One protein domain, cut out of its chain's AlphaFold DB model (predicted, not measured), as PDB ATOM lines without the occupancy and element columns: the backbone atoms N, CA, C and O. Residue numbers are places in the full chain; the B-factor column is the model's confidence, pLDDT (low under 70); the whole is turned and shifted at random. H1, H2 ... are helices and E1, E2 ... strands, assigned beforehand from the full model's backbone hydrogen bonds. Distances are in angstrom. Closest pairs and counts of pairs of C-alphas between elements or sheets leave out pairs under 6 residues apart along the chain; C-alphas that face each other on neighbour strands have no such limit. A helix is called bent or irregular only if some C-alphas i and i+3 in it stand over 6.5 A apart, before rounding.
ATOM      1  N   GLU A   6      -2.394  24.832   9.505       97.69
ATOM      2  CA  GLU A   6      -3.237  23.936  10.279       97.69
ATOM      3  C   GLU A   6      -3.158  22.504   9.744       97.69
ATOM      4  O   GLU A   6      -2.972  21.585  10.533       97.69
ATOM      5  N   GLU A   7      -3.201  22.312   8.424       97.38
ATOM      6  CA  GLU A   7      -3.083  20.984   7.808       97.38
ATOM      7  C   GLU A   7      -1.693  20.373   8.004       97.38
ATOM      8  O   GLU A   7      -1.584  19.200   8.353       97.38
ATOM      9  N   VAL A   8      -0.626  21.171   7.872       98.06
ATOM     10  CA  VAL A   8       0.742  20.708   8.174       98.06
ATOM     11  C   VAL A   8       0.866  20.283   9.640       98.06
ATOM     12  O   VAL A   8       1.446  19.243   9.944       98.06
ATOM     13  N   LYS A   9       0.302  21.069  10.566       98.12
ATOM     14  CA  LYS A   9       0.292  20.722  11.994       98.12
ATOM     15  C   LYS A   9      -0.531  19.471  12.278       98.12
ATOM     16  O   LYS A   9      -0.120  18.680  13.117       98.12
ATOM     17  N   TYR A  10      -1.659  19.301  11.593       97.50
ATOM     18  CA  TYR A  10      -2.510  18.125  11.727       97.50
ATOM     19  C   TYR A  10      -1.794  16.857  11.256       97.50
ATOM     20  O   TYR A  10      -1.754  15.891  12.005       97.50
ATOM     21  N   LEU A  11      -1.141  16.880  10.089       97.19
ATOM     22  CA  LEU A  11      -0.338  15.751   9.593       97.19
ATOM     23  C   LEU A  11       0.712  15.287  10.616       97.19
ATOM     24  O   LEU A  11       0.939  14.094  10.797       97.19
ATOM     25  N   LEU A  12       1.334  16.230  11.321       97.62
ATOM     26  CA  LEU A  12       2.334  15.939  12.349       97.62
ATOM     27  C   LEU A  12       1.740  15.702  13.747       97.62
ATOM     28  O   LEU A  12       2.497  15.447  14.684       97.62
ATOM     29  N   SER A  13       0.423  15.804  13.927       96.31
ATOM     30  CA  SER A  13      -0.201  15.625  15.236       96.31
ATOM     31  C   SER A  13      -0.303  14.138  15.595       96.31
ATOM     32  O   SER A  13      -0.298  13.278  14.712       96.31
ATOM     33  N   PRO A  14      -0.429  13.787  16.885       92.75
ATOM     34  CA  PRO A  14      -0.713  12.412  17.298       92.75
ATOM     35  C   PRO A  14      -2.064  11.872  16.798       92.75
ATOM     36  O   PRO A  14      -2.281  10.666  16.826       92.75
ATOM     37  N   GLU A  15      -2.984  12.746  16.375       93.50
ATOM     38  CA  GLU A  15      -4.310  12.349  15.880       93.50
ATOM     39  C   GLU A  15      -4.239  11.822  14.446       93.50
ATOM     40  O   GLU A  15      -5.052  10.983  14.055       93.50
ATOM     41  N   PHE A  16      -3.262  12.292  13.668       95.06
ATOM     42  CA  PHE A  16      -3.012  11.767  12.341       95.06
ATOM     43  C   PHE A  16      -2.230  10.453  12.431       95.06
ATOM     44  O   PHE A  16      -1.082  10.402  12.893       95.06
ATOM     45  N   VAL A  17      -2.867   9.386  11.953       92.19
ATOM     46  CA  VAL A  17      -2.308   8.037  11.904       92.19
ATOM     47  C   VAL A  17      -2.183   7.620  10.448       92.19
ATOM     48  O   VAL A  17      -3.187   7.429   9.762       92.19
ATOM     49  N   SER A  18      -0.943   7.454   9.990       94.31
ATOM     50  CA  SER A  18      -0.685   6.916   8.658       94.31
ATOM     51  C   SER A  18      -1.120   5.450   8.567       94.31
ATOM     52  O   SER A  18      -0.850   4.654   9.469       94.31
ATOM     53  N   VAL A  19      -1.708   5.056   7.435       91.62
ATOM     54  CA  VAL A  19      -2.004   3.649   7.122       91.62
ATOM     55  C   VAL A  19      -0.747   2.785   7.007       91.62
ATOM     56  O   VAL A  19      -0.836   1.565   7.135       91.62
ATOM     57  N   ARG A  20       0.423   3.394   6.775       91.19
ATOM     58  CA  ARG A  20       1.715   2.696   6.714       91.19
ATOM     59  C   ARG A  20       2.361   2.515   8.088       91.19
ATOM     60  O   ARG A  20       3.356   1.806   8.193       91.19
ATOM     61  N   GLY A  21       1.818   3.138   9.136       90.38
ATOM     62  CA  GLY A  21       2.422   3.176  10.473       90.38
ATOM     63  C   GLY A  21       3.587   4.164  10.611       90.38
ATOM     64  O   GLY A  21       3.986   4.480  11.728       90.38
ATOM     65  N   GLU A  22       4.083   4.697   9.497       93.94
ATOM     66  CA  GLU A  22       5.034   5.801   9.401       93.94
ATOM     67  C   GLU A  22       4.454   6.829   8.429       93.94
ATOM     68  O   GLU A  22       3.941   6.457   7.376       93.94
ATOM     69  N   LEU A  23       4.502   8.105   8.797       97.62
ATOM     70  CA  LEU A  23       4.134   9.188   7.898       97.62
ATOM     71  C   LEU A  23       5.364   9.591   7.096       97.62
ATOM     72  O   LEU A  23       6.378   9.971   7.684       97.62
ATOM     73  N   GLU A  24       5.229   9.604   5.777       97.69
ATOM     74  CA  GLU A  24       6.214  10.173   4.863       97.69
ATOM     75  C   GLU A  24       5.538  11.160   3.910       97.69
ATOM     76  O   GLU A  24       4.547  10.848   3.256       97.69
ATOM     77  N   ILE A  25       6.086  12.366   3.814       98.25
ATOM     78  CA  ILE A  25       5.599  13.428   2.940       98.25
ATOM     79  C   ILE A  25       6.758  13.893   2.072       98.25
ATOM     80  O   ILE A  25       7.773  14.344   2.604       98.25
ATOM     81  N   ALA A  26       6.586  13.855   0.750       98.12
ATOM     82  CA  ALA A  26       7.556  14.412  -0.184       98.12
ATOM     83  C   ALA A  26       7.092  15.762  -0.742       98.12
ATOM     84  O   ALA A  26       5.920  15.961  -1.100       98.12
ATOM     85  N   PHE A  27       8.036  16.694  -0.816       98.38
ATOM     86  CA  PHE A  27       7.805  18.060  -1.258       98.38
ATOM     87  C   PHE A  27       9.036  18.655  -1.943       98.38
ATOM     88  O   PHE A  27      10.136  18.114  -1.867       98.38
ATOM     89  N   TYR A  28       8.844  19.781  -2.619       98.00
ATOM     90  CA  TYR A  28       9.932  20.598  -3.153       98.00
ATOM     91  C   TYR A  28       9.625  22.084  -2.968       98.00
ATOM     92  O   TYR A  28       8.463  22.468  -2.793       98.00
ATOM     93  N   LEU A  29      10.653  22.930  -3.020       97.69
ATOM     94  CA  LEU A  29      10.492  24.383  -3.038       97.69
ATOM     95  C   LEU A  29      10.492  24.895  -4.476       97.69
ATOM     96  O   LEU A  29      11.384  24.604  -5.271       97.69
ATOM     97  N   GLU A  30       9.467  25.661  -4.826       96.31
ATOM     98  CA  GLU A  30       9.307  26.189  -6.175       96.31
ATOM     99  C   GLU A  30      10.477  27.093  -6.578       96.31
ATOM    100  O   GLU A  30      10.747  28.105  -5.934       96.31
ATOM    101  N   GLY A  31      11.158  26.729  -7.666       95.31
ATOM    102  CA  GLY A  31      12.296  27.488  -8.180       95.31
ATOM    103  C   GLY A  31      13.594  27.328  -7.379       95.31
ATOM    104  O   GLY A  31      14.554  28.036  -7.679       95.31
ATOM    105  N   ASP A  32      13.653  26.412  -6.408       96.75
ATOM    106  CA  ASP A  32      14.865  26.129  -5.641       96.75
ATOM    107  C   ASP A  32      15.549  24.843  -6.123       96.75
ATOM    108  O   ASP A  32      14.948  23.770  -6.147       96.75
ATOM    109  N   ALA A  33      16.819  24.949  -6.514       95.12
ATOM    110  CA  ALA A  33      17.589  23.812  -7.014       95.12
ATOM    111  C   ALA A  33      18.186  22.933  -5.901       95.12
ATOM    112  O   ALA A  33      18.567  21.802  -6.178       95.12
ATOM    113  N   GLN A  34      18.322  23.447  -4.674       95.69
ATOM    114  CA  GLN A  34      18.826  22.667  -3.542       95.69
ATOM    115  C   GLN A  34      17.711  21.810  -2.948       95.69
ATOM    116  O   GLN A  34      17.916  20.631  -2.684       95.69
ATOM    117  N   TYR A  35      16.536  22.403  -2.762       97.12
ATOM    118  CA  TYR A  35      15.369  21.751  -2.173       97.12
ATOM    119  C   TYR A  35      14.373  21.312  -3.254       97.12
ATOM    120  O   TYR A  35      13.172  21.578  -3.161       97.12
ATOM    121  N   SER A  36      14.884  20.673  -4.309       96.12
ATOM    122  CA  SER A  36      14.081  20.142  -5.416       96.12
ATOM    123  C   SER A  36      13.460  18.779  -5.109       96.12
ATOM    124  O   SER A  36      12.516  18.375  -5.783       96.12
ATOM    125  N   GLU A  37      13.982  18.077  -4.102       96.12
ATOM    126  CA  GLU A  37      13.473  16.790  -3.639       96.12
ATOM    127  C   GLU A  37      13.719  16.660  -2.132       96.12
ATOM    128  O   GLU A  37      14.848  16.482  -1.675       96.12
ATOM    129  N   CYS A  38      12.657  16.839  -1.351       98.12
ATOM    130  CA  CYS A  38      12.702  16.785   0.101       98.12
ATOM    131  C   CYS A  38      11.656  15.816   0.641       98.12
ATOM    132  O   CYS A  38      10.588  15.628   0.057       98.12
ATOM    133  N   TRP A  39      11.938  15.300   1.830       98.00
ATOM    134  CA  TRP A  39      11.057  14.446   2.603       98.00
ATOM    135  C   TRP A  39      10.958  14.942   4.040       98.00
ATOM    136  O   TRP A  39      11.912  15.484   4.611       98.00
ATOM    137  N   MET A  40       9.791  14.741   4.633       98.31
ATOM    138  CA  MET A  40       9.564  14.916   6.058       98.31
ATOM    139  C   MET A  40       8.557  13.903   6.563       98.31
ATOM    140  O   MET A  40       7.753  13.379   5.795       98.31
ATOM    141  N   GLY A  41       8.547  13.675   7.866       98.06
ATOM    142  CA  GLY A  41       7.615  12.713   8.411       98.06
ATOM    143  C   GLY A  41       7.721  12.518   9.903       98.06
ATOM    144  O   GLY A  41       8.419  13.250  10.614       98.06
ATOM    145  N   LYS A  42       7.011  11.490  10.359       97.62
ATOM    146  CA  LYS A  42       7.124  10.965  11.714       97.62
ATOM    147  C   LYS A  42       6.996   9.448  11.707       97.62
ATOM    148  O   LYS A  42       6.251   8.888  10.907       97.62
ATOM    149  N   MET A  43       7.723   8.789  12.595       95.88
ATOM    150  CA  MET A  43       7.700   7.334  12.737       95.88
ATOM    151  C   MET A  43       7.830   6.932  14.210       95.88
ATOM    152  O   MET A  43       8.397   7.700  14.993       95.88
ATOM    153  N   PRO A  44       7.361   5.740  14.609       94.44
ATOM    154  CA  PRO A  44       7.595   5.224  15.952       94.44
ATOM    155  C   PRO A  44       9.091   5.145  16.275       94.44
ATOM    156  O   PRO A  44       9.904   4.732  15.445       94.44
ATOM    157  N   ASN A  45       9.466   5.497  17.500       94.69
ATOM    158  CA  ASN A  45      10.831   5.336  17.972       94.69
ATOM    159  C   ASN A  45      11.070   3.874  18.386       94.69
ATOM    160  O   ASN A  45      10.489   3.382  19.354       94.69
ATOM    161  N   SER A  46      11.954   3.176  17.672       90.62
ATOM    162  CA  SER A  46      12.262   1.762  17.929       90.62
ATOM    163  C   SER A  46      12.938   1.511  19.283       90.62
ATOM    164  O   SER A  46      12.810   0.419  19.836       90.62
ATOM    165  N   GLU A  47      13.626   2.511  19.840       92.75
ATOM    166  CA  GLU A  47      14.270   2.440  21.156       92.75
ATOM    167  C   GLU A  47      13.330   2.865  22.293       92.75
ATOM    168  O   GLU A  47      13.508   2.443  23.439       92.75
ATOM    169  N   LYS A  48      12.327   3.698  21.987       93.12
ATOM    170  CA  LYS A  48      11.341   4.239  22.936       93.12
ATOM    171  C   LYS A  48       9.929   4.145  22.343       93.12
ATOM    172  O   LYS A  48       9.435   5.137  21.818       93.12
ATOM    173  N   PRO A  49       9.270   2.976  22.408       87.31
ATOM    174  CA  PRO A  49       8.021   2.717  21.677       87.31
ATOM    175  C   PRO A  49       6.832   3.628  22.025       87.31
ATOM    176  O   PRO A  49       5.829   3.618  21.321       87.31
ATOM    177  N   ASP A  50       6.920   4.380  23.121       89.94
ATOM    178  CA  ASP A  50       5.959   5.398  23.550       89.94
ATOM    179  C   ASP A  50       6.213   6.784  22.924       89.94
ATOM    180  O   ASP A  50       5.493   7.736  23.224       89.94
ATOM    181  N   GLN A  51       7.235   6.910  22.077       93.50
ATOM    182  CA  GLN A  51       7.670   8.159  21.455       93.50
ATOM    183  C   GLN A  51       7.677   8.039  19.931       93.50
ATOM    184  O   GLN A  51       7.905   6.968  19.367       93.50
ATOM    185  N   GLU A  52       7.481   9.169  19.260       95.81
ATOM    186  CA  GLU A  52       7.696   9.317  17.820       95.81
ATOM    187  C   GLU A  52       9.033  10.032  17.568       95.81
ATOM    188  O   GLU A  52       9.514  10.810  18.394       95.81
ATOM    189  N   ILE A  53       9.636   9.766  16.414       97.56
ATOM    190  CA  ILE A  53      10.734  10.548  15.845       97.56
ATOM    191  C   ILE A  53      10.153  11.358  14.699       97.56
ATOM    192  O   ILE A  53       9.542  10.795  13.793       97.56
ATOM    193  N   PHE A  54      10.390  12.663  14.721       98.56
ATOM    194  CA  PHE A  54      10.046  13.588  13.647       98.56
ATOM    195  C   PHE A  54      11.292  13.857  12.822       98.56
ATOM    196  O   PHE A  54      12.369  14.015  13.394       98.56
ATOM    197  N   TRP A  55      11.188  13.911  11.500       98.38
ATOM    198  CA  TRP A  55      12.394  13.924  10.676       98.38
ATOM    199  C   TRP A  55      12.275  14.742   9.392       98.38
ATOM    200  O   TRP A  55      11.186  14.965   8.864       98.38
ATOM    201  N   TYR A  56      13.441  15.168   8.901       98.44
ATOM    202  CA  TYR A  56      13.666  15.734   7.573       98.44
ATOM    203  C   TYR A  56      14.727  14.926   6.827       98.44
ATOM    204  O   TYR A  56      15.724  14.519   7.423       98.44
ATOM    205  N   GLY A  57      14.559  14.800   5.514       98.06
ATOM    206  CA  GLY A  57      15.625  14.523   4.553       98.06
ATOM    207  C   GLY A  57      15.527  15.552   3.435       98.06
ATOM    208  O   GLY A  57      14.583  15.511   2.659       98.06
ATOM    209  N   LEU A  58      16.424  16.537   3.391       97.25
ATOM    210  CA  LEU A  58      16.218  17.723   2.542       97.25
ATOM    211  C   LEU A  58      16.936  17.686   1.194       97.25
ATOM    212  O   LEU A  58      16.674  18.542   0.354       97.25
ATOM    213  N   VAL A  59      17.854  16.742   1.004       93.00
ATOM    214  CA  VAL A  59      18.634  16.580  -0.227       93.00
ATOM    215  C   VAL A  59      18.833  15.095  -0.517       93.00
ATOM    216  O   VAL A  59      18.947  14.290   0.411       93.00
ATOM    217  N   GLU A  60      18.918  14.746  -1.800       88.38
ATOM    218  CA  GLU A  60      19.020  13.361  -2.286       88.38
ATOM    219  C   GLU A  60      20.258  12.618  -1.745       88.38
ATOM    220  O   GLU A  60      20.209  11.422  -1.475       88.38
ATOM    221  N   ASP A  61      21.369  13.330  -1.520       89.75
ATOM    222  CA  ASP A  61      22.617  12.735  -1.021       89.75
ATOM    223  C   ASP A  61      22.607  12.411   0.488       89.75
ATOM    224  O   ASP A  61      23.590  11.888   1.019       89.75
ATOM    225  N   GLY A  62      21.510  12.723   1.189       89.31
ATOM    226  CA  GLY A  62      21.330  12.441   2.613       89.31
ATOM    227  C   GLY A  62      22.187  13.292   3.556       89.31
ATOM    228  O   GLY A  62      22.173  13.071   4.766       89.31
ATOM    229  N   THR A  63      22.930  14.284   3.055       93.56
ATOM    230  CA  THR A  63      23.778  15.142   3.904       93.56
ATOM    231  C   THR A  63      22.974  16.078   4.804       93.56
ATOM    232  O   THR A  63      23.498  16.566   5.806       93.56
ATOM    233  N   GLN A  64      21.697  16.306   4.481       96.12
ATOM    234  CA  GLN A  64      20.773  17.123   5.268       96.12
ATOM    235  C   GLN A  64      19.605  16.295   5.800       96.12
ATOM    236  O   GLN A  64      18.438  16.549   5.488       96.12
ATOM    237  N   SER A  65      19.944  15.299   6.614       96.88
ATOM    238  CA  SER A  65      18.984  14.513   7.384       96.88
ATOM    239  C   SER A  65      19.003  14.923   8.853       96.88
ATOM    240  O   SER A  65      20.062  14.999   9.476       96.88
ATOM    241  N   TYR A  66      17.823  15.176   9.417       97.81
ATOM    242  CA  TYR A  66      17.667  15.666  10.788       97.81
ATOM    243  C   TYR A  66      16.542  14.921  11.496       97.81
ATOM    244  O   TYR A  66      15.495  14.693  10.898       97.81
ATOM    245  N   ASN A  67      16.741  14.623  12.781       97.56
ATOM    246  CA  ASN A  67      15.740  14.014  13.652       97.56
ATOM    247  C   ASN A  67      15.426  14.949  14.822       97.56
ATOM    248  O   ASN A  67      16.324  15.585  15.377       97.56
ATOM    249  N   TYR A  68      14.162  14.974  15.221       98.19
ATOM    250  CA  TYR A  68      13.611  15.793  16.290       98.19
ATOM    251  C   TYR A  68      12.729  14.933  17.195       98.19
ATOM    252  O   TYR A  68      12.157  13.927  16.764       98.19
ATOM    253  N   SER A  69      12.615  15.335  18.459       96.88
ATOM    254  CA  SER A  69      11.815  14.620  19.461       96.88
ATOM    255  C   SER A  69      10.358  15.079  19.468       96.88
ATOM    256  O   SER A  69       9.502  14.395  20.024       96.88
ATOM    257  N   THR A  70      10.060  16.241  18.879       97.44
ATOM    258  CA  THR A  70       8.699  16.786  18.805       97.44
ATOM    259  C   THR A  70       8.394  17.402  17.439       97.44
ATOM    260  O   THR A  70       9.289  17.884  16.739       97.44
ATOM    261  N   ALA A  71       7.106  17.457  17.090       97.88
ATOM    262  CA  ALA A  71       6.633  18.192  15.919       97.88
ATOM    263  C   ALA A  71       6.998  19.686  15.987       97.88
ATOM    264  O   ALA A  71       7.303  20.293  14.966       97.88
ATOM    265  N   GLU A  72       6.984  20.286  17.183       98.12
ATOM    266  CA  GLU A  72       7.330  21.697  17.369       98.12
ATOM    267  C   GLU A  72       8.797  21.972  17.023       98.12
ATOM    268  O   GLU A  72       9.082  22.924  16.296       98.12
ATOM    269  N   GLU A  73       9.711  21.113  17.479       98.56
ATOM    270  CA  GLU A  73      11.136  21.204  17.144       98.56
ATOM    271  C   GLU A  73      11.363  21.125  15.631       98.56
ATOM    272  O   GLU A  73      12.088  21.956  15.083       98.56
ATOM    273  N   LEU A  74      10.699  20.185  14.948       98.56
ATOM    274  CA  LEU A  74      10.753  20.075  13.488       98.56
ATOM    275  C   LEU A  74      10.228  21.352  12.816       98.56
ATOM    276  O   LEU A  74      10.886  21.912  11.942       98.56
ATOM    277  N   LEU A  75       9.063  21.846  13.241       98.38
ATOM    278  CA  LEU A  75       8.407  23.008  12.635       98.38
ATOM    279  C   LEU A  75       9.141  24.331  12.872       98.38
ATOM    280  O   LEU A  75       8.928  25.261  12.101       98.38
ATOM    281  N   GLN A  76       9.963  24.434  13.919       98.12
ATOM    282  CA  GLN A  76      10.775  25.616  14.238       98.12
ATOM    283  C   GLN A  76      12.219  25.509  13.724       98.12
ATOM    284  O   GLN A  76      12.987  26.475  13.822       98.12
ATOM    285  N   ALA A  77      12.612  24.356  13.179       98.38
ATOM    286  CA  ALA A  77      13.959  24.128  12.686       98.38
ATOM    287  C   ALA A  77      14.276  25.045  11.497       98.38
ATOM    288  O   ALA A  77      13.614  25.018  10.461       98.38
ATOM    289  N   LYS A  78      15.335  25.849  11.625       98.00
ATOM    290  CA  LYS A  78      15.742  26.861  10.633       98.00
ATOM    291  C   LYS A  78      16.583  26.285   9.489       98.00
ATOM    292  O   LYS A  78      17.656  26.801   9.177       98.00
ATOM    293  N   VAL A  79      16.112  25.192   8.901       97.19
ATOM    294  CA  VAL A  79      16.868  24.383   7.934       97.19
ATOM    295  C   VAL A  79      16.733  24.863   6.486       97.19
ATOM    296  O   VAL A  79      17.533  24.470   5.650       97.19
ATOM    297  N   PHE A  80      15.816  25.789   6.187       97.06
ATOM    298  CA  PHE A  80      15.603  26.329   4.837       97.06
ATOM    299  C   PHE A  80      16.232  27.721   4.701       97.06
ATOM    300  O   PHE A  80      15.560  28.744   4.853       97.06
ATOM    301  N   TYR A  81      17.551  27.780   4.486       96.06
ATOM    302  CA  TYR A  81      18.334  29.032   4.458       96.06
ATOM    303  C   TYR A  81      18.087  29.936   5.683       96.06
ATOM    304  O   TYR A  81      17.927  31.154   5.570       96.06
ATOM    305  N   GLY A  82      18.010  29.338   6.875       97.12
ATOM    306  CA  GLY A  82      17.749  30.059   8.122       97.12
ATOM    307  C   GLY A  82      16.270  30.357   8.403       97.12
ATOM    308  O   GLY A  82      15.971  31.000   9.413       97.12
ATOM    309  N   LYS A  83      15.348  29.892   7.550       98.25
ATOM    310  CA  LYS A  83      13.898  29.908   7.785       98.25
ATOM    311  C   LYS A  83      13.399  28.532   8.213       98.25
ATOM    312  O   LYS A  83      14.006  27.511   7.890       98.25
ATOM    313  N   ASP A  84      12.286  28.540   8.931       98.44
ATOM    314  CA  ASP A  84      11.534  27.343   9.284       98.44
ATOM    315  C   ASP A  84      10.488  26.976   8.214       98.44
ATOM    316  O   ASP A  84      10.226  27.759   7.292       98.44
ATOM    317  N   LEU A  85       9.897  25.781   8.330       98.31
ATOM    318  CA  LEU A  85       8.925  25.242   7.370       98.31
ATOM    319  C   LEU A  85       7.697  26.147   7.201       98.31
ATOM    320  O   LEU A  85       7.207  26.352   6.092       98.31
ATOM    321  N   LEU A  86       7.190  26.722   8.294       97.69
ATOM    322  CA  LEU A  86       5.997  27.569   8.243       97.69
ATOM    323  C   LEU A  86       6.296  28.947   7.634       97.69
ATOM    324  O   LEU A  86       5.394  29.585   7.088       97.69
ATOM    325  N   GLY A  87       7.548  29.400   7.711       97.88
ATOM    326  CA  GLY A  87       8.056  30.616   7.085       97.88
ATOM    327  C   GLY A  87       8.309  30.485   5.582       97.88
ATOM    328  O   GLY A  87       8.409  31.506   4.897       97.88
ATOM    329  N   ILE A  88       8.394  29.260   5.056       97.62
ATOM    330  CA  ILE A  88       8.540  28.985   3.617       97.62
ATOM    331  C   ILE A  88       7.308  28.327   2.982       97.62
ATOM    332  O   ILE A  88       7.333  28.079   1.783       97.62
ATOM    333  N   LEU A  89       6.234  28.094   3.742       97.75
ATOM    334  CA  LEU A  89       5.077  27.286   3.337       97.75
ATOM    335  C   LEU A  89       4.507  27.624   1.948       97.75
ATOM    336  O   LEU A  89       4.239  26.722   1.160       97.75
ATOM    337  N   GLU A  90       4.394  28.909   1.610       96.38
ATOM    338  CA  GLU A  90       3.870  29.366   0.311       96.38
ATOM    339  C   GLU A  90       4.707  28.883  -0.890       96.38
ATOM    340  O   GLU A  90       4.186  28.702  -1.992       96.38
ATOM    341  N   GLN A  91       6.002  28.628  -0.687       97.38
ATOM    342  CA  GLN A  91       6.923  28.139  -1.719       97.38
ATOM    343  C   GLN A  91       6.892  26.612  -1.855       97.38
ATOM    344  O   GLN A  91       7.382  26.080  -2.849       97.38
ATOM    345  N   ILE A  92       6.315  25.896  -0.886       98.31
ATOM    346  CA  ILE A  92       6.318  24.433  -0.865       98.31
ATOM    347  C   ILE A  92       5.290  23.889  -1.853       98.31
ATOM    348  O   ILE A  92       4.155  24.361  -1.908       98.31
ATOM    349  N   ASN A  93       5.668  22.872  -2.614       98.19
ATOM    350  CA  ASN A  93       4.757  22.037  -3.382       98.19
ATOM    351  C   ASN A  93       4.809  20.608  -2.841       98.19
ATOM    352  O   ASN A  93       5.822  19.925  -2.957       98.19
ATOM    353  N   TRP A  94       3.693  20.171  -2.260       98.31
ATOM    354  CA  TRP A  94       3.509  18.823  -1.722       98.31
ATOM    355  C   TRP A  94       3.034  17.899  -2.841       98.31
ATOM    356  O   TRP A  94       2.057  18.239  -3.528       98.31
ATOM    357  N   TYR A  95       3.720  16.776  -3.057       97.69
ATOM    358  CA  TYR A  95       3.440  15.904  -4.205       97.69
ATOM    359  C   TYR A  95       3.317  14.417  -3.864       97.69
ATOM    360  O   TYR A  95       2.633  13.707  -4.602       97.69
ATOM    361  N   SER A  96       3.879  13.960  -2.741       97.75
ATOM    362  CA  SER A  96       3.680  12.593  -2.248       97.75
ATOM    363  C   SER A  96       3.276  12.582  -0.779       97.75
ATOM    364  O   SER A  96       3.860  13.313   0.021       97.75
ATOM    365  N   LEU A  97       2.299  11.749  -0.433       97.56
ATOM    366  CA  LEU A  97       1.908  11.416   0.934       97.56
ATOM    367  C   LEU A  97       1.857   9.892   1.035       97.56
ATOM    368  O   LEU A  97       1.162   9.239   0.260       97.56
ATOM    369  N   ASP A  98       2.630   9.331   1.959       95.81
ATOM    370  CA  ASP A  98       2.778   7.895   2.187       95.81
ATOM    371  C   ASP A  98       3.121   7.100   0.918       95.81
ATOM    372  O   ASP A  98       2.588   6.020   0.664       95.81
ATOM    373  N   ALA A  99       4.073   7.627   0.141       92.88
ATOM    374  CA  ALA A  99       4.528   7.079  -1.142       92.88
ATOM    375  C   ALA A  99       3.435   6.973  -2.225       92.88
ATOM    376  O   ALA A  99       3.560   6.193  -3.169       92.88
ATOM    377  N   SER A 100       2.371   7.765  -2.105       95.69
ATOM    378  CA  SER A 100       1.294   7.888  -3.091       95.69
ATOM    379  C   SER A 100       1.080   9.349  -3.472       95.69
ATOM    380  O   SER A 100       1.588  10.247  -2.804       95.69
ATOM    381  N   ASN A 101       0.342   9.613  -4.556       97.12
ATOM    382  CA  ASN A 101      -0.002  10.983  -4.933       97.12
ATOM    383  C   ASN A 101      -0.620  11.718  -3.733       97.12
ATOM    384  O   ASN A 101      -1.529  11.197  -3.084       97.12
ATOM    385  N   PHE A 102      -0.116  12.922  -3.447       97.00
ATOM    386  CA  PHE A 102      -0.520  13.647  -2.245       97.00
ATOM    387  C   PHE A 102      -2.035  13.873  -2.183       97.00
ATOM    388  O   PHE A 102      -2.642  13.625  -1.151       97.00
ATOM    389  N   GLU A 103      -2.650  14.346  -3.269       95.69
ATOM    390  CA  GLU A 103      -4.067  14.721  -3.292       95.69
ATOM    391  C   GLU A 103      -4.983  13.501  -3.150       95.69
ATOM    392  O   GLU A 103      -5.932  13.533  -2.368       95.69
ATOM    393  N   GLU A 104      -4.657  12.401  -3.831       95.19
ATOM    394  CA  GLU A 104      -5.393  11.137  -3.710       95.19
ATOM    395  C   GLU A 104      -5.355  10.605  -2.272       95.19
ATOM    396  O   GLU A 104      -6.396  10.298  -1.685       95.19
TER     397      GLU A 104
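AT A GLANCE: This is residues 6 to 104 of the 114 residues of an uncharacterized protein of Lachnospiraceae bacterium KM106-2 (UniProt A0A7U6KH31). A twisted wall of five antiparallel strands has three short helices, H1, H2 and H3, gathered in a triangle on one side of it; H2 packs over E3, while H1 and H3 only graze the sheet. Four strands fold back and forth as E1 to E4, and E5 returns after H2 and H3 to line up beside E1. The printed part has 99 residues, with three named helices and five named strands in the chain order H1 E1 E2 E3 E4 H2 H3 E5; the sheet's order is E4 E3 E2 E1 E5. The class is mixed, helices and strands, with 49 residues, under half, in named elements. The whole is compact, with a radius of gyration of the C-alphas of 13.0 A and spans of 38 by 30 by 28 A.

IN THESE COORDINATES: H1, residues 6 to 11, begins at C-alpha 6 (-3.237, 23.936, 10.279). E1 is residues 23 to 29, 19.8 A long; E2, residues 38 to 44, 20.3 A, begins at C-alpha 38 (12.702, 16.785, 0.101). E3 is residues 52 to 57, 16.3 A, and E4 residues 65 to 68, 10.5 A. H2 is residues 71 to 76, 8.7 A, and H3 residues 85 to 91, 9.7 A. H3 is irregular: C-alphas 87 and 90 are 8.1 A apart. E5, residues 92 to 97, 13.9 A, ends at C-alpha 97 (1.908, 11.416, 0.934).

HOW THE PARTS SIT: E1 to E4 form a meander, each strand the antiparallel neighbour of the one before, with three hairpins. N 25 and O 40 are 2.8 A apart between E1 and E2, N 39 and O 57 2.8 A between E2 and E3, and N 68 and O 54 2.7 A between E3 and E4. E5 is antiparallel to E1 at 150 degrees, with N 93 and O 28 2.8 A apart. E4 and E5 are the edge strands. H2 is on the sheet at a height of 8.9 A and runs along the strands, 23 degrees from E3 on the local plane; it lies over E3, the closest C-alphas being those of Phe 54 and Ala 71, 6.2 A, and only just not over E4, where 2 of its 6 C-alphas fall. H2 and H3 touch, their closest C-alphas being those of Leu 75 and Leu 85, 5.7 A, at a steep tilt of 70.0 degrees, only just short of about perpendicular. H1 and H2 are close but not clearly touching, with Lys 9 and Ala 71 the closest C-alphas, 7.9 A. H1 and H3 are apart. In H1 and H2 every O i to N i+4 pair is within hydrogen-bond range; in H3 1 of 3 is, beside 2 of 4 O i to N i+3 pairs.

THE WHOLE: The C-alphas farthest apart are those of Gly 31 and Asp 50, 39.2 A. The printed part has no cut. The link from H1 to E1 is long, with 11 residues, and the link from H3 to E5 is tight, with 0 residues. The mean pLDDT of the printed part is 96.2, and no printed residue is under 70.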